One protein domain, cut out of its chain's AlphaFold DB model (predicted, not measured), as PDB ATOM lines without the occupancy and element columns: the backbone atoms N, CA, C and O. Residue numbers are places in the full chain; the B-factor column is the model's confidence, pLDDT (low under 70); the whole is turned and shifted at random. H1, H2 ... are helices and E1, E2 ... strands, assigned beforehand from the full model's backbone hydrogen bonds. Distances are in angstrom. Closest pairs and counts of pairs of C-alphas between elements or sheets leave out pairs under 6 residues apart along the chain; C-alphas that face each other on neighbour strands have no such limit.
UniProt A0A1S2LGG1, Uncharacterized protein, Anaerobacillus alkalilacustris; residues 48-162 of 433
ATOM      1  N   LEU A  48     -26.291 -53.036 -59.005       94.19
ATOM      2  CA  LEU A  48     -26.100 -51.609 -58.756       94.19
ATOM      3  C   LEU A  48     -24.968 -51.446 -57.734       94.19
ATOM      4  O   LEU A  48     -25.147 -51.787 -56.565       94.19
ATOM      5  N   SER A  49     -23.794 -50.986 -58.166       89.25
ATOM      6  CA  SER A  49     -22.541 -51.079 -57.407       89.25
ATOM      7  C   SER A  49     -22.321 -52.515 -56.884       89.25
ATOM      8  O   SER A  49     -22.130 -53.449 -57.663       89.25
ATOM      9  N   SER A  50     -22.381 -52.718 -55.565       87.38
ATOM     10  CA  SER A  50     -22.242 -54.011 -54.882       87.38
ATOM     11  C   SER A  50     -23.581 -54.713 -54.602       87.38
ATOM     12  O   SER A  50     -23.595 -55.819 -54.058       87.38
ATOM     13  N   ILE A  51     -24.709 -54.103 -54.984       93.12
ATOM     14  CA  ILE A  51     -26.061 -54.554 -54.641       93.12
ATOM     15  C   ILE A  51     -26.653 -55.377 -55.795       93.12
ATOM     16  O   ILE A  51     -26.882 -54.840 -56.884       93.12
ATOM     17  N   PRO A  52     -26.967 -56.668 -55.595       93.75
ATOM     18  CA  PRO A  52     -27.656 -57.459 -56.607       93.75
ATOM     19  C   PRO A  52     -29.129 -57.036 -56.712       93.75
ATOM     20  O   PRO A  52     -29.882 -57.151 -55.747       93.75
ATOM     21  N   ILE A  53     -29.558 -56.602 -57.902       95.19
ATOM     22  CA  ILE A  53     -30.955 -56.200 -58.182       95.19
ATOM     23  C   ILE A  53     -31.643 -57.096 -59.222       95.19
ATOM     24  O   ILE A  53     -32.746 -56.808 -59.679       95.19
ATOM     25  N   SER A  54     -30.995 -58.198 -59.598       93.88
ATOM     26  CA  SER A  54     -31.500 -59.173 -60.571       93.88
ATOM     27  C   SER A  54     -32.883 -59.710 -60.195       93.88
ATOM     28  O   SER A  54     -33.103 -60.122 -59.057       93.88
ATOM     29  N   GLY A  55     -33.802 -59.753 -61.161       90.06
ATOM     30  CA  GLY A  55     -35.142 -60.311 -60.979       90.06
ATOM     31  C   GLY A  55     -36.082 -59.468 -60.112       90.06
ATOM     32  O   GLY A  55     -37.218 -59.885 -59.901       90.06
ATOM     33  N   LEU A  56     -35.645 -58.298 -59.635       92.81
ATOM     34  CA  LEU A  56     -36.481 -57.357 -58.893       92.81
ATOM     35  C   LEU A  56     -37.217 -56.421 -59.854       92.81
ATOM     36  O   LEU A  56     -36.688 -56.036 -60.901       92.81
ATOM     37  N   SER A  57     -38.440 -56.035 -59.496       91.19
ATOM     38  CA  SER A  57     -39.095 -54.872 -60.098       91.19
ATOM     39  C   SER A  57     -38.408 -53.580 -59.642       91.19
ATOM     40  O   SER A  57     -37.715 -53.555 -58.627       91.19
ATOM     41  N   GLU A  58     -38.626 -52.470 -60.347       90.06
ATOM     42  CA  GLU A  58     -38.053 -51.169 -59.965       90.06
ATOM     43  C   GLU A  58     -38.403 -50.758 -58.520       90.06
ATOM     44  O   GLU A  58     -37.565 -50.216 -57.803       90.06
ATOM     45  N   ALA A  59     -39.624 -51.052 -58.060       90.88
ATOM     46  CA  ALA A  59     -40.047 -50.766 -56.689       90.88
ATOM     47  C   ALA A  59     -39.303 -51.635 -55.660       90.88
ATOM     48  O   ALA A  59     -38.811 -51.115 -54.662       90.88
ATOM     49  N   GLU A  60     -39.166 -52.937 -55.926       93.88
ATOM     50  CA  GLU A  60     -38.428 -53.856 -55.050       93.88
ATOM     51  C   GLU A  60     -36.929 -53.533 -55.026       93.88
ATOM     52  O   GLU A  60     -36.312 -53.573 -53.965       93.88
ATOM     53  N   ALA A  61     -36.348 -53.155 -56.169       94.69
ATOM     54  CA  ALA A  61     -34.959 -52.719 -56.256       94.69
ATOM     55  C   ALA A  61     -34.721 -51.441 -55.442       94.69
ATOM     56  O   ALA A  61     -33.745 -51.369 -54.700       94.69
ATOM     57  N   LYS A  62     -35.635 -50.458 -55.500       95.44
ATOM     58  CA  LYS A  62     -35.561 -49.254 -54.648       95.44
ATOM     59  C   LYS A  62     -35.553 -49.600 -53.168       95.44
ATOM     60  O   LYS A  62     -34.772 -49.019 -52.420       95.44
ATOM     61  N   ASP A  63     -36.420 -50.514 -52.744       95.44
ATOM     62  CA  ASP A  63     -36.512 -50.903 -51.338       95.44
ATOM     63  C   ASP A  63     -35.282 -51.702 -50.885       95.44
ATOM     64  O   ASP A  63     -34.762 -51.447 -49.798       95.44
ATOM     65  N   ALA A  64     -34.759 -52.595 -51.735       95.38
ATOM     66  CA  ALA A  64     -33.518 -53.324 -51.480       95.38
ATOM     67  C   ALA A  64     -32.314 -52.375 -51.353       95.38
ATOM     68  O   ALA A  64     -31.582 -52.437 -50.366       95.38
ATOM     69  N   VAL A  65     -32.155 -51.447 -52.302       96.25
ATOM     70  CA  VAL A  65     -31.077 -50.447 -52.285       96.25
ATOM     71  C   VAL A  65     -31.194 -49.535 -51.067       96.25
ATOM     72  O   VAL A  65     -30.200 -49.289 -50.390       96.25
ATOM     73  N   ARG A  66     -32.407 -49.084 -50.726       96.31
ATOM     74  CA  ARG A  66     -32.638 -48.280 -49.518       96.31
ATOM     75  C   ARG A  66     -32.240 -49.041 -48.256       96.31
ATOM     76  O   ARG A  66     -31.587 -48.463 -47.397       96.31
ATOM     77  N   SER A  67     -32.606 -50.317 -48.144       95.31
ATOM     78  CA  SER A  67     -32.224 -51.135 -46.989       95.31
ATOM     79  C   SER A  67     -30.707 -51.255 -46.851       95.31
ATOM     80  O   SER A  67     -30.198 -51.177 -45.735       95.31
ATOM     81  N   GLU A  68     -29.985 -51.430 -47.959       95.31
ATOM     82  CA  GLU A  68     -28.526 -51.544 -47.925       95.31
ATOM     83  C   GLU A  68     -27.854 -50.215 -47.563       95.31
ATOM     84  O   GLU A  68     -26.928 -50.193 -46.756       95.31
ATOM     85  N   ILE A  69     -28.373 -49.093 -48.072       96.31
ATOM     86  CA  ILE A  69     -27.915 -47.750 -47.697       96.31
ATOM     87  C   ILE A  69     -28.088 -47.512 -46.193       96.31
ATOM     88  O   ILE A  69     -27.162 -47.024 -45.548       96.31
ATOM     89  N   GLU A  70     -29.238 -47.860 -45.611       94.81
ATOM     90  CA  GLU A  70     -29.470 -47.684 -44.170       94.81
ATOM     91  C   GLU A  70     -28.534 -48.562 -43.325       94.81
ATOM     92  O   GLU A  70     -27.974 -48.101 -42.325       94.81
ATOM     93  N   ASN A  71     -28.287 -49.804 -43.757       94.00
ATOM     94  CA  ASN A  71     -27.304 -50.680 -43.117       94.00
ATOM     95  C   ASN A  71     -25.893 -50.078 -43.188       94.00
ATOM     96  O   ASN A  71     -25.184 -50.020 -42.177       94.00
ATOM     97  N   TRP A  72     -25.496 -49.580 -44.360       95.38
ATOM     98  CA  TRP A  72     -24.205 -48.932 -44.557       95.38
ATOM     99  C   TRP A  72     -24.065 -47.691 -43.674       95.38
ATOM    100  O   TRP A  72     -23.103 -47.601 -42.918       95.38
ATOM    101  N   LYS A  73     -25.054 -46.788 -43.653       94.88
ATOM    102  CA  LYS A  73     -25.037 -45.581 -42.804       94.88
ATOM    103  C   LYS A  73     -24.798 -45.902 -41.327       94.88
ATOM    104  O   LYS A  73     -24.083 -45.162 -40.661       94.88
ATOM    105  N   SER A  74     -25.343 -47.015 -40.830       92.12
ATOM    106  CA  SER A  74     -25.177 -47.442 -39.431       92.12
ATOM    107  C   SER A  74     -23.776 -47.959 -39.068       92.12
ATOM    108  O   SER A  74     -23.465 -48.085 -37.884       92.12
ATOM    109  N   SER A  75     -22.949 -48.287 -40.064       91.69
ATOM    110  CA  SER A  75     -21.626 -48.901 -39.876       91.69
ATOM    111  C   SER A  75     -20.485 -48.176 -40.598       91.69
ATOM    112  O   SER A  75     -19.322 -48.514 -40.384       91.69
ATOM    113  N   ALA A  76     -20.799 -47.186 -41.434       93.31
ATOM    114  CA  ALA A  76     -19.830 -46.387 -42.162       93.31
ATOM    115  C   ALA A  76     -18.928 -45.614 -41.196       93.31
ATOM    116  O   ALA A  76     -19.414 -44.937 -40.293       93.31
ATOM    117  N   SER A  77     -17.620 -45.687 -41.429       94.38
ATOM    118  CA  SER A  77     -16.629 -44.902 -40.697       94.38
ATOM    119  C   SER A  77     -15.695 -44.239 -41.698       94.38
ATOM    120  O   SER A  77     -14.858 -44.888 -42.330       94.38
ATOM    121  N   ILE A  78     -15.902 -42.937 -41.886       95.88
ATOM    122  CA  ILE A  78     -15.116 -42.097 -42.786       95.88
ATOM    123  C   ILE A  78     -14.590 -40.942 -41.951       95.88
ATOM    124  O   ILE A  78     -15.367 -40.141 -41.436       95.88
ATOM    125  N   SER A  79     -13.273 -40.871 -41.807       96.06
ATOM    126  CA  SER A  79     -12.595 -39.822 -41.056       96.06
ATOM    127  C   SER A  79     -11.727 -38.995 -41.990       96.06
ATOM    128  O   SER A  79     -10.867 -39.529 -42.690       96.06
ATOM    129  N   ILE A  80     -11.928 -37.684 -41.973       95.56
ATOM    130  CA  ILE A  80     -11.001 -36.732 -42.576       95.56
ATOM    131  C   ILE A  80     -10.019 -36.317 -41.481       95.56
ATOM    132  O   ILE A  80     -10.421 -35.957 -40.376       95.56
ATOM    133  N   VAL A  81      -8.728 -36.409 -41.770       92.12
ATOM    134  CA  VAL A  81      -7.636 -36.173 -40.825       92.12
ATOM    135  C   VAL A  81      -6.828 -34.984 -41.303       92.12
ATOM    136  O   VAL A  81      -6.461 -34.911 -42.471       92.12
ATOM    137  N   TYR A  82      -6.514 -34.060 -40.403       86.31
ATOM    138  CA  TYR A  82      -5.562 -33.000 -40.695       86.31
ATOM    139  C   TYR A  82      -4.716 -32.715 -39.441       86.31
ATOM    140  O   TYR A  82      -5.207 -32.629 -38.315       86.31
ATOM    141  N   PHE A  83      -3.394 -32.685 -39.605       79.69
ATOM    142  CA  PHE A  83      -2.434 -32.665 -38.490       79.69
ATOM    143  C   PHE A  83      -2.705 -33.733 -37.405       79.69
ATOM    144  O   PHE A  83      -2.454 -34.913 -37.636       79.69
ATOM    145  N   ASP A  84      -3.146 -33.323 -36.212       79.06
ATOM    146  CA  ASP A  84      -3.425 -34.158 -35.039       79.06
ATOM    147  C   ASP A  84      -4.925 -34.306 -34.728       79.06
ATOM    148  O   ASP A  84      -5.289 -34.927 -33.727       79.06
ATOM    149  N   GLU A  85      -5.800 -33.770 -35.579       84.88
ATOM    150  CA  GLU A  85      -7.252 -33.818 -35.413       84.88
ATOM    151  C   GLU A  85      -7.889 -34.672 -36.520       84.88
ATOM    152  O   GLU A  85      -7.484 -34.642 -37.683       84.88
ATOM    153  N   ALA A  86      -8.888 -35.463 -36.133       93.12
ATOM    154  CA  ALA A  86      -9.677 -36.297 -37.028       93.12
ATOM    155  C   ALA A  86     -11.155 -35.953 -36.842       93.12
ATOM    156  O   ALA A  86     -11.662 -35.963 -35.717       93.12
ATOM    157  N   VAL A  87     -11.834 -35.653 -37.945       94.44
ATOM    158  CA  VAL A  87     -13.263 -35.347 -37.987       94.44
ATOM    159  C   VAL A  87     -13.973 -36.472 -38.726       94.44
ATOM    160  O   VAL A  87     -13.690 -36.748 -39.891       94.44
ATOM    161  N   GLU A  88     -14.898 -37.128 -38.034       95.12
ATOM    162  CA  GLU A  88     -15.734 -38.176 -38.614       95.12
ATOM    163  C   GLU A  88     -16.905 -37.559 -39.389       95.12
ATOM    164  O   GLU A  88     -17.559 -36.622 -38.923       95.12
ATOM    165  N   LEU A  89     -17.166 -38.079 -40.589       95.25
ATOM    166  CA  LEU A  89     -18.276 -37.634 -41.424       95.25
ATOM    167  C   LEU A  89     -19.587 -38.210 -40.904       95.25
ATOM    168  O   LEU A  89     -19.709 -39.409 -40.661       95.25
ATOM    169  N   ASP A  90     -20.608 -37.359 -40.828       94.44
ATOM    170  CA  ASP A  90     -21.960 -37.787 -40.490       94.44
ATOM    171  C   ASP A  90     -22.614 -38.497 -41.689       94.44
ATOM    172  O   ASP A  90     -23.266 -37.878 -42.535       94.44
ATOM    173  N   SER A  91     -22.439 -39.820 -41.755       93.31
ATOM    174  CA  SER A  91     -23.012 -40.684 -42.796       93.31
ATOM    175  C   SER A  91     -24.540 -40.574 -42.893       93.31
ATOM    176  O   SER A  91     -25.114 -40.785 -43.966       93.31
ATOM    177  N   SER A  92     -25.219 -40.191 -41.803       93.69
ATOM    178  CA  SER A  92     -26.675 -40.034 -41.781       93.69
ATOM    179  C   SER A  92     -27.152 -38.892 -42.685       93.69
ATOM    180  O   SER A  92     -28.223 -39.007 -43.290       93.69
ATOM    181  N   GLN A  93     -26.325 -37.854 -42.860       94.50
ATOM    182  CA  GLN A  93     -26.601 -36.670 -43.685       94.50
ATOM    183  C   GLN A  93     -26.294 -36.858 -45.177       94.50
ATOM    184  O   GLN A  93     -26.564 -35.953 -45.963       94.50
ATOM    185  N   ILE A  94     -25.754 -38.010 -45.586       96.06
ATOM    186  CA  ILE A  94     -25.473 -38.299 -46.996       96.06
ATOM    187  C   ILE A  94     -26.774 -38.612 -47.736       96.06
ATOM    188  O   ILE A  94     -27.553 -39.488 -47.336       96.06
ATOM    189  N   GLU A  95     -26.989 -37.916 -48.849       94.88
ATOM    190  CA  GLU A  95     -28.130 -38.130 -49.736       94.88
ATOM    191  C   GLU A  95     -27.740 -39.068 -50.880       94.88
ATOM    192  O   GLU A  95     -26.693 -38.900 -51.502       94.88
ATOM    193  N   PHE A  96     -28.590 -40.054 -51.170       96.69
ATOM    194  CA  PHE A  96     -28.400 -41.001 -52.269       96.69
ATOM    195  C   PHE A  96     -29.493 -40.819 -53.323       96.69
ATOM    196  O   PHE A  96     -30.684 -40.785 -53.003       96.69
ATOM    197  N   PHE A  97     -29.087 -40.761 -54.586       96.62
ATOM    198  CA  PHE A  97     -29.956 -40.560 -55.745       96.62
ATOM    199  C   PHE A  97     -30.406 -41.913 -56.308       96.62
ATOM    200  O   PHE A  97     -29.961 -42.353 -57.367       96.62
ATOM    201  N   ILE A  98     -31.236 -42.638 -55.544       95.69
ATOM    202  CA  ILE A  98     -31.615 -44.030 -55.861       95.69
ATOM    203  C   ILE A  98     -32.332 -44.125 -57.216       95.69
ATOM    204  O   ILE A  98     -32.083 -45.064 -57.969       95.69
ATOM    205  N   GLN A  99     -33.217 -43.172 -57.531       93.25
ATOM    206  CA  GLN A  99     -33.960 -43.178 -58.795       93.25
ATOM    207  C   GLN A  99     -32.997 -43.079 -59.978       93.25
ATOM    208  O   GLN A  99     -33.010 -43.927 -60.863       93.25
ATOM    209  N   GLU A 100     -32.136 -42.071 -59.945       93.94
ATOM    210  CA  GLU A 100     -31.156 -41.763 -60.976       93.94
ATOM    211  C   GLU A 100     -30.141 -42.902 -61.133       93.94
ATOM    212  O   GLU A 100     -29.771 -43.261 -62.248       93.94
ATOM    213  N   SER A 101     -29.740 -43.524 -60.020       95.44
ATOM    214  CA  SER A 101     -28.834 -44.681 -60.017       95.44
ATOM    215  C   SER A 101     -29.455 -45.890 -60.722       95.44
ATOM    216  O   SER A 101     -28.793 -46.559 -61.510       95.44
ATOM    217  N   LEU A 102     -30.743 -46.160 -60.481       93.62
ATOM    218  CA  LEU A 102     -31.465 -47.257 -61.135       93.62
ATOM    219  C   LEU A 102     -31.730 -46.982 -62.620       93.62
ATOM    220  O   LEU A 102     -31.666 -47.904 -63.429       93.62
ATOM    221  N   GLU A 103     -32.013 -45.730 -62.984       91.38
ATOM    222  CA  GLU A 103     -32.160 -45.309 -64.383       91.38
ATOM    223  C   GLU A 103     -30.839 -45.402 -65.160       91.38
ATOM    224  O   GLU A 103     -30.859 -45.666 -66.360       91.38
ATOM    225  N   GLY A 104     -29.703 -45.234 -64.476       89.88
ATOM    226  CA  GLY A 104     -28.355 -45.358 -65.036       89.88
ATOM    227  C   GLY A 104     -27.849 -46.793 -65.219       89.88
ATOM    228  O   GLY A 104     -26.711 -46.980 -65.648       89.88
ATOM    229  N   VAL A 105     -28.650 -47.814 -64.898       92.06
ATOM    230  CA  VAL A 105     -28.263 -49.217 -65.096       92.06
ATOM    231  C   VAL A 105     -28.265 -49.551 -66.587       92.06
ATOM    232  O   VAL A 105     -29.313 -49.683 -67.220       92.06
ATOM    233  N   GLU A 106     -27.078 -49.786 -67.140       88.44
ATOM    234  CA  GLU A 106     -26.879 -50.181 -68.530       88.44
ATOM    235  C   GLU A 106     -26.123 -51.514 -68.610       88.44
ATOM    236  O   GLU A 106     -25.161 -51.765 -67.893       88.44
ATOM    237  N   ASN A 107     -26.543 -52.407 -69.511       86.88
ATOM    238  CA  ASN A 107     -25.878 -53.700 -69.740       86.88
ATOM    239  C   ASN A 107     -25.690 -54.576 -68.477       86.88
ATOM    240  O   ASN A 107     -24.754 -55.370 -68.411       86.88
ATOM    241  N   GLY A 108     -26.592 -54.467 -67.496       88.31
ATOM    242  CA  GLY A 108     -26.551 -55.268 -66.266       88.31
ATOM    243  C   GLY A 108     -25.688 -54.677 -65.146       88.31
ATOM    244  O   GLY A 108     -25.484 -55.334 -64.130       88.31
ATOM    245  N   TYR A 109     -25.191 -53.450 -65.291       92.88
ATOM    246  CA  TYR A 109     -24.451 -52.765 -64.238       92.88
ATOM    247  C   TYR A 109     -24.845 -51.286 -64.179       92.88
ATOM    248  O   TYR A 109     -25.074 -50.659 -65.210       92.88
ATOM    249  N   GLY A 110     -24.920 -50.721 -62.980       92.50
ATOM    250  CA  GLY A 110     -25.047 -49.281 -62.767       92.50
ATOM    251  C   GLY A 110     -24.303 -48.866 -61.508       92.50
ATOM    252  O   GLY A 110     -24.105 -49.686 -60.613       92.50
ATOM    253  N   ASP A 111     -23.905 -47.601 -61.432       93.00
ATOM    254  CA  ASP A 111     -23.280 -47.038 -60.238       93.00
ATOM    255  C   ASP A 111     -24.337 -46.415 -59.324       93.00
ATOM    256  O   ASP A 111     -25.320 -45.822 -59.774       93.00
ATOM    257  N   LEU A 112     -24.120 -46.528 -58.016       95.06
ATOM    258  CA  LEU A 112     -24.871 -45.762 -57.034       95.06
ATOM    259  C   LEU A 112     -24.341 -44.325 -56.992       95.06
ATOM    260  O   LEU A 112     -23.141 -44.111 -56.846       95.06
ATOM    261  N   TYR A 113     -25.233 -43.341 -57.063       94.69
ATOM    262  CA  TYR A 113     -24.886 -41.926 -56.963       94.69
ATOM    263  C   TYR A 113     -25.269 -41.350 -55.596       94.69
ATOM    264  O   TYR A 113     -26.381 -41.556 -55.102       94.69
ATOM    265  N   SER A 114     -24.361 -40.573 -55.009       96.19
ATOM    266  CA  SER A 114     -24.567 -39.859 -53.746       96.19
ATOM    267  C   SER A 114     -24.166 -38.388 -53.842       96.19
ATOM    268  O   SER A 114     -23.400 -37.998 -54.724       96.19
ATOM    269  N   ASN A 115     -24.678 -37.567 -52.929       96.44
ATOM    270  CA  ASN A 115     -24.227 -36.203 -52.695       96.44
ATOM    271  C   ASN A 115     -23.552 -36.130 -51.327       96.44
ATOM    272  O   ASN A 115     -24.200 -36.300 -50.291       96.44
ATOM    273  N   VAL A 116     -22.249 -35.859 -51.344       96.62
ATOM    274  CA  VAL A 116     -21.412 -35.774 -50.142       96.62
ATOM    275  C   VAL A 116     -20.812 -34.381 -49.942       96.62
ATOM    276  O   VAL A 116     -20.084 -34.164 -48.975       96.62
ATOM    277  N   SER A 117     -21.109 -33.417 -50.820       95.81
ATOM    278  CA  SER A 117     -20.463 -32.099 -50.799       95.81
ATOM    279  C   SER A 117     -20.700 -31.366 -49.480       95.81
ATOM    280  O   SER A 117     -19.757 -30.874 -48.870       95.81
ATOM    281  N   SER A 118     -21.944 -31.359 -48.992       94.75
ATOM    282  CA  SER A 118     -22.312 -30.651 -47.760       94.75
ATOM    283  C   SER A 118     -21.690 -31.273 -46.505       94.75
ATOM    284  O   SER A 118     -21.278 -30.545 -45.607       94.75
ATOM    285  N   VAL A 119     -21.607 -32.606 -46.426       95.69
ATOM    286  CA  VAL A 119     -20.980 -33.291 -45.282       95.69
ATOM    287  C   VAL A 119     -19.462 -33.147 -45.305       95.69
ATOM    288  O   VAL A 119     -18.860 -32.979 -44.250       95.69
ATOM    289  N   THR A 120     -18.858 -33.138 -46.496       95.44
ATOM    290  CA  THR A 120     -17.417 -32.923 -46.672       95.44
ATOM    291  C   THR A 120     -17.044 -31.492 -46.287       95.44
ATOM    292  O   THR A 120     -16.125 -31.292 -45.499       95.44
ATOM    293  N   GLU A 121     -17.800 -30.494 -46.756       94.44
ATOM    294  CA  GLU A 121     -17.602 -29.083 -46.396       94.44
ATOM    295  C   GLU A 121     -17.750 -28.861 -44.885       94.44
ATOM    296  O   GLU A 121     -16.844 -28.322 -44.254       94.44
ATOM    297  N   LYS A 122     -18.824 -29.376 -44.268       94.38
ATOM    298  CA  LYS A 122     -19.007 -29.301 -42.809       94.38
ATOM    299  C   LYS A 122     -17.879 -29.974 -42.035       94.38
ATOM    300  O   LYS A 122     -17.508 -29.473 -40.976       94.38
ATOM    301  N   ALA A 123     -17.351 -31.100 -42.515       94.19
ATOM    302  CA  ALA A 123     -16.226 -31.768 -41.869       94.19
ATOM    303  C   ALA A 123     -14.972 -30.879 -41.895       94.19
ATOM    304  O   ALA A 123     -14.331 -30.706 -40.862       94.19
ATOM    305  N   ILE A 124     -14.690 -30.233 -43.032       92.88
ATOM    306  CA  ILE A 124     -13.601 -29.255 -43.150       92.88
ATOM    307  C   ILE A 124     -13.813 -28.047 -42.226       92.88
ATOM    308  O   ILE A 124     -12.880 -27.608 -41.557       92.88
ATOM    309  N   GLU A 125     -15.036 -27.523 -42.141       90.50
ATOM    310  CA  GLU A 125     -15.376 -26.398 -41.260       90.50
ATOM    311  C   GLU A 125     -15.339 -26.750 -39.765       90.50
ATOM    312  O   GLU A 125     -15.177 -25.861 -38.926       90.50
ATOM    313  N   SER A 126     -15.508 -28.032 -39.428       90.00
ATOM    314  CA  SER A 126     -15.537 -28.520 -38.045       90.00
ATOM    315  C   SER A 126     -14.153 -28.612 -37.416       90.00
ATOM    316  O   SER A 126     -14.053 -28.704 -36.192       90.00
ATOM    317  N   PHE A 127     -13.098 -28.578 -38.228       86.69
ATOM    318  CA  PHE A 127     -11.741 -28.576 -37.722       86.69
ATOM    319  C   PHE A 127     -11.436 -27.350 -36.864       86.69
ATOM    320  O   PHE A 127     -11.891 -26.226 -37.107       86.69
ATOM    321  N   SER A 128     -10.589 -27.558 -35.862       78.12
ATOM    322  CA  SER A 128     -10.173 -26.502 -34.948       78.12
ATOM    323  C   SER A 128      -9.257 -25.463 -35.617       78.12
ATOM    324  O   SER A 128      -9.159 -24.336 -35.117       78.12
ATOM    325  N   TYR A 129      -8.601 -25.814 -36.726       75.19
ATOM    326  CA  TYR A 129      -7.716 -24.955 -37.527       75.19
ATOM    327  C   TYR A 129      -8.363 -24.517 -38.850       75.19
ATOM    328  O   TYR A 129      -9.321 -25.113 -39.337       75.19
ATOM    329  N   ASP A 130      -7.825 -23.457 -39.454       75.19
ATOM    330  CA  ASP A 130      -8.210 -23.054 -40.804       75.19
ATOM    331  C   ASP A 130      -7.560 -23.957 -41.849       75.19
ATOM    332  O   ASP A 130      -6.337 -23.996 -42.000       75.19
ATOM    333  N   VAL A 131      -8.399 -24.663 -42.600       80.00
ATOM    334  CA  VAL A 131      -7.974 -25.459 -43.748       80.00
ATOM    335  C   VAL A 131      -7.966 -24.573 -44.992       80.00
ATOM    336  O   VAL A 131      -8.933 -24.495 -45.747       80.00
ATOM    337  N   ASN A 132      -6.871 -23.842 -45.182       76.38
ATOM    338  CA  ASN A 132      -6.721 -22.919 -46.305       76.38
ATOM    339  C   ASN A 132      -6.227 -23.633 -47.570       76.38
ATOM    340  O   ASN A 132      -5.451 -24.577 -47.494       76.38
ATOM    341  N   ASN A 133      -6.615 -23.125 -48.747       79.69
ATOM    342  CA  ASN A 133      -6.155 -23.598 -50.066       79.69
ATOM    343  C   ASN A 133      -6.405 -25.089 -50.355       79.69
ATOM    344  O   ASN A 133      -5.685 -25.700 -51.154       79.69
ATOM    345  N   ILE A 134      -7.426 -25.664 -49.723       87.69
ATOM    346  CA  ILE A 134      -7.875 -27.021 -50.001       87.69
ATOM    347  C   ILE A 134      -8.558 -27.104 -51.368       87.69
ATOM    348  O   ILE A 134      -9.432 -26.304 -51.709       87.69
ATOM    349  N   ASN A 135      -8.190 -28.115 -52.146       91.44
ATOM    350  CA  ASN A 135      -8.958 -28.556 -53.296       91.44
ATOM    351  C   ASN A 135     -10.142 -29.409 -52.814       91.44
ATOM    352  O   ASN A 135     -10.118 -30.640 -52.866       91.44
ATOM    353  N   LEU A 136     -11.181 -28.725 -52.322       92.94
ATOM    354  CA  LEU A 136     -12.381 -29.362 -51.779       92.94
ATOM    355  C   LEU A 136     -13.075 -30.264 -52.808       92.94
ATOM    356  O   LEU A 136     -13.653 -31.276 -52.428       92.94
ATOM    357  N   ASN A 137     -12.987 -29.937 -54.099       94.56
ATOM    358  CA  ASN A 137     -13.580 -30.748 -55.161       94.56
ATOM    359  C   ASN A 137     -12.942 -32.141 -55.210       94.56
ATOM    360  O   ASN A 137     -13.661 -33.128 -55.131       94.56
ATOM    361  N   SER A 138     -11.610 -32.228 -55.261       94.62
ATOM    362  CA  SER A 138     -10.923 -33.527 -55.317       94.62
ATOM    363  C   SER A 138     -11.110 -34.351 -54.042       94.62
ATOM    364  O   SER A 138     -11.297 -35.560 -54.128       94.62
ATOM    365  N   LEU A 139     -11.137 -33.706 -52.870       95.69
ATOM    366  CA  LEU A 139     -11.465 -34.387 -51.615       95.69
ATOM    367  C   LEU A 139     -12.898 -34.947 -51.641       95.69
ATOM    368  O   LEU A 139     -13.135 -36.095 -51.278       95.69
ATOM    369  N   THR A 140     -13.855 -34.136 -52.101       96.50
ATOM    370  CA  THR A 140     -15.263 -34.536 -52.227       96.50
ATOM    371  C   THR A 140     -15.409 -35.706 -53.203       96.50
ATOM    372  O   THR A 140     -16.171 -36.625 -52.923       96.50
ATOM    373  N   GLU A 141     -14.661 -35.719 -54.310       95.38
ATOM    374  CA  GLU A 141     -14.646 -36.822 -55.281       95.38
ATOM    375  C   GLU A 141     -14.114 -38.134 -54.679       95.38
ATOM    376  O   GLU A 141     -14.694 -39.196 -54.936       95.38
ATOM    377  N   GLU A 142     -13.065 -38.093 -53.845       95.31
ATOM    378  CA  GLU A 142     -12.579 -39.291 -53.137       95.31
ATOM    379  C   GLU A 142     -13.640 -39.826 -52.168       95.31
ATOM    380  O   GLU A 142     -13.986 -41.011 -52.219       95.31
ATOM    381  N   VAL A 143     -14.216 -38.947 -51.335       95.94
ATOM    382  CA  VAL A 143     -15.301 -39.314 -50.411       95.94
ATOM    383  C   VAL A 143     -16.472 -39.914 -51.188       95.94
ATOM    384  O   VAL A 143     -16.974 -40.978 -50.830       95.94
ATOM    385  N   GLN A 144     -16.895 -39.276 -52.281       95.44
ATOM    386  CA  GLN A 144     -18.030 -39.726 -53.084       95.44
ATOM    387  C   GLN A 144     -17.765 -41.099 -53.704       95.44
ATOM    388  O   GLN A 144     -18.631 -41.970 -53.656       95.44
ATOM    389  N   THR A 145     -16.559 -41.324 -54.232       93.25
ATOM    390  CA  THR A 145     -16.155 -42.622 -54.790       93.25
ATOM    391  C   THR A 145     -16.251 -43.722 -53.738       93.25
ATOM    392  O   THR A 145     -16.790 -44.796 -54.004       93.25
ATOM    393  N   TYR A 146     -15.788 -43.444 -52.519       93.38
ATOM    394  CA  TYR A 146     -15.862 -44.387 -51.410       93.38
ATOM    395  C   TYR A 146     -17.305 -44.711 -50.993       93.38
ATOM    396  O   TYR A 146     -17.672 -45.876 -50.814       93.38
ATOM    397  N   VAL A 147     -18.132 -43.673 -50.866       95.00
ATOM    398  CA  VAL A 147     -19.541 -43.763 -50.464       95.00
ATOM    399  C   VAL A 147     -20.377 -44.511 -51.506       95.00
ATOM    400  O   VAL A 147     -21.188 -45.359 -51.144       95.00
ATOM    401  N   ASN A 148     -20.143 -44.271 -52.797       94.69
ATOM    402  CA  ASN A 148     -20.861 -44.927 -53.896       94.69
ATOM    403  C   ASN A 148     -20.615 -46.447 -53.965       94.69
ATOM    404  O   ASN A 148     -21.430 -47.191 -54.517       94.69
ATOM    405  N   LEU A 149     -19.507 -46.924 -53.388       92.00
ATOM    406  CA  LEU A 149     -19.196 -48.353 -53.281       92.00
ATOM    407  C   LEU A 149     -19.879 -49.031 -52.085       92.00
ATOM    408  O   LEU A 149     -19.846 -50.260 -51.992       92.00
ATOM    409  N   LEU A 150     -20.468 -48.251 -51.166       92.00
ATOM    410  CA  LEU A 150     -20.991 -48.716 -49.877       92.00
ATOM    411  C   LEU A 150     -19.966 -49.559 -49.099       92.00
ATOM    412  O   LEU A 150     -20.299 -50.549 -48.446       92.00
ATOM    413  N   SER A 151     -18.688 -49.178 -49.178       86.88
ATOM    414  CA  SER A 151     -17.629 -49.881 -48.457       86.88
ATOM    415  C   SER A 151     -17.777 -49.675 -46.947       86.88
ATOM    416  O   SER A 151     -17.971 -48.557 -46.471       86.88
ATOM    417  N   THR A 152     -17.658 -50.764 -46.186       84.69
ATOM    418  CA  THR A 152     -17.714 -50.787 -44.712       84.69
ATOM    419  C   THR A 152     -16.334 -50.786 -44.056       84.69
ATOM    420  O   THR A 152     -16.222 -50.833 -42.833       84.69
ATOM    421  N   SER A 153     -15.264 -50.736 -44.855       90.19
ATOM    422  CA  SER A 153     -13.921 -50.544 -44.308       90.19
ATOM    423  C   SER A 153     -13.813 -49.150 -43.656       90.19
ATOM    424  O   SER A 153     -14.537 -48.228 -44.029       90.19
ATOM    425  N   PRO A 154     -12.943 -48.938 -42.666       92.44
ATOM    426  CA  PRO A 154     -12.634 -47.580 -42.230       92.44
ATOM    427  C   PRO A 154     -11.844 -46.843 -43.319       92.44
ATOM    428  O   PRO A 154     -10.850 -47.380 -43.815       92.44
ATOM    429  N   LEU A 155     -12.263 -45.627 -43.678       93.38
ATOM    430  CA  LEU A 155     -11.501 -44.729 -44.550       93.38
ATOM    431  C   LEU A 155     -10.919 -43.576 -43.727       93.38
ATOM    432  O   LEU A 155     -11.645 -42.907 -42.994       93.38
ATOM    433  N   PHE A 156      -9.620 -43.332 -43.896       94.25
ATOM    434  CA  PHE A 156      -8.918 -42.172 -43.352       94.25
ATOM    435  C   PHE A 156      -8.335 -41.375 -44.513       94.25
ATOM    436  O   PHE A 156      -7.521 -41.916 -45.258       94.25
ATOM    437  N   ILE A 157      -8.753 -40.120 -44.661       94.00
ATOM    438  CA  ILE A 157      -8.268 -39.227 -45.718       94.00
ATOM    439  C   ILE A 157      -7.418 -38.132 -45.080       94.00
ATOM    440  O   ILE A 157      -7.933 -37.387 -44.247       94.00
ATOM    441  N   ASP A 158      -6.139 -38.022 -45.449       91.25
ATOM    442  CA  ASP A 158      -5.284 -36.921 -44.994       91.25
ATOM    443  C   ASP A 158      -5.525 -35.683 -45.867       91.25
ATOM    444  O   ASP A 158      -5.271 -35.673 -47.070       91.25
ATOM    445  N   VAL A 159      -6.014 -34.606 -45.258       90.00
ATOM    446  CA  VAL A 159      -6.276 -33.336 -45.946       90.00
ATOM    447  C   VAL A 159      -5.005 -32.739 -46.541       90.00
ATOM    448  O   VAL A 159      -5.105 -32.008 -47.524       90.00
ATOM    449  N   ASN A 160      -3.815 -33.049 -46.009       84.50
ATOM    450  CA  ASN A 160      -2.558 -32.562 -46.584       84.50
ATOM    451  C   ASN A 160      -2.391 -32.972 -48.057       84.50
ATOM    452  O   ASN A 160      -1.807 -32.205 -48.819       84.50
ATOM    453  N   ASP A 161      -2.960 -34.108 -48.481       87.56
ATOM    454  CA  ASP A 161      -2.923 -34.569 -49.878       87.56
ATOM    455  C   ASP A 161      -3.775 -33.690 -50.815       87.56
ATOM    456  O   ASP A 161      -3.590 -33.682 -52.034       87.56
ATOM    457  N   TYR A 162      -4.692 -32.911 -50.237       89.19
ATOM    458  CA  TYR A 162      -5.667 -32.078 -50.933       89.19
ATOM    459  C   TYR A 162      -5.391 -30.581 -50.819       89.19
ATOM    460  O   TYR A 162      -6.051 -29.786 -51.493       89.19
TER     461      TYR A 162
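AT A GLANCE: This is residues 48 to 162 of the 433 residues of an uncharacterized protein of Anaerobacillus alkalilacustris (UniProt A0A1S2LGG1). A small three-stranded sheet with H3 and H4 over one face makes one end of a rod, and the long helix H1, with H2 packed on its residues 58 to 66, makes the other. Residues 104 to 116, with no named element, run from H2 to H3. The 115 printed residues hold H1, E1, E2, H2, H3, H4, E3 and H5 in that order, a mixed class of helices and strands; the sheet, E2 E1 E3, is mixed. The whole is compact, with a radius of gyration of the C-alphas of 15.5 A, and spans 50 by 24 by 19 A.

IN THESE COORDINATES: H1, residues 58 to 75, begins at C-alpha 58 (-38.053, -51.169, -59.965) and is 26.0 A long. E1 is residues 77 to 82, 16.3 A, and E2 residues 85 to 88. H2 is residues 98 to 103, H3 residues 117 to 126, 14.1 A, and H4 residues 136 to 148, 17.9 A. E3 is residues 154 to 158, and H5, residues 159 to 162, ends at C-alpha 162 (-5.667, -32.078, -50.933).

HOW THE PARTS SIT: E1 and E2 form an antiparallel hairpin, with N 87 and O 80 2.8 A apart. E1 and E3 are parallel, with N 81 and O 157 2.8 A apart. On the same face, two layers in all, H3 lies only just over E2 alone, E1 having 2 of its C-alphas, at a height over the sheet of 10.0 A, and H4 runs along E3 at 10 degrees on the local plane. H3 and H4 touch at Ser 117 and Thr 140, their closest C-alphas, 5.9 A. H4 touches H5 with residues 136 to 139 alone, closest at the C-alphas of Leu 139 and Tyr 162, 6.3 A; H5 only grazes the sheet. H1 touches H2, closest at the C-alphas of Lys 62 and Ile 98, 6.7 A, at a steep tilt of 44 degrees, opposite ways. Every O i to N i+4 pair is within hydrogen-bond range in H2, H3 and H4, and 13 of 14 in H1; H5 is too short for such a pair.

THE WHOLE: The C-alphas of Gly 55 and Tyr 129, the two farthest apart, are 50.5 A apart. The printed part has no cut; the link from H2 to H3 is long. No printed residue is under 70 in pLDDT.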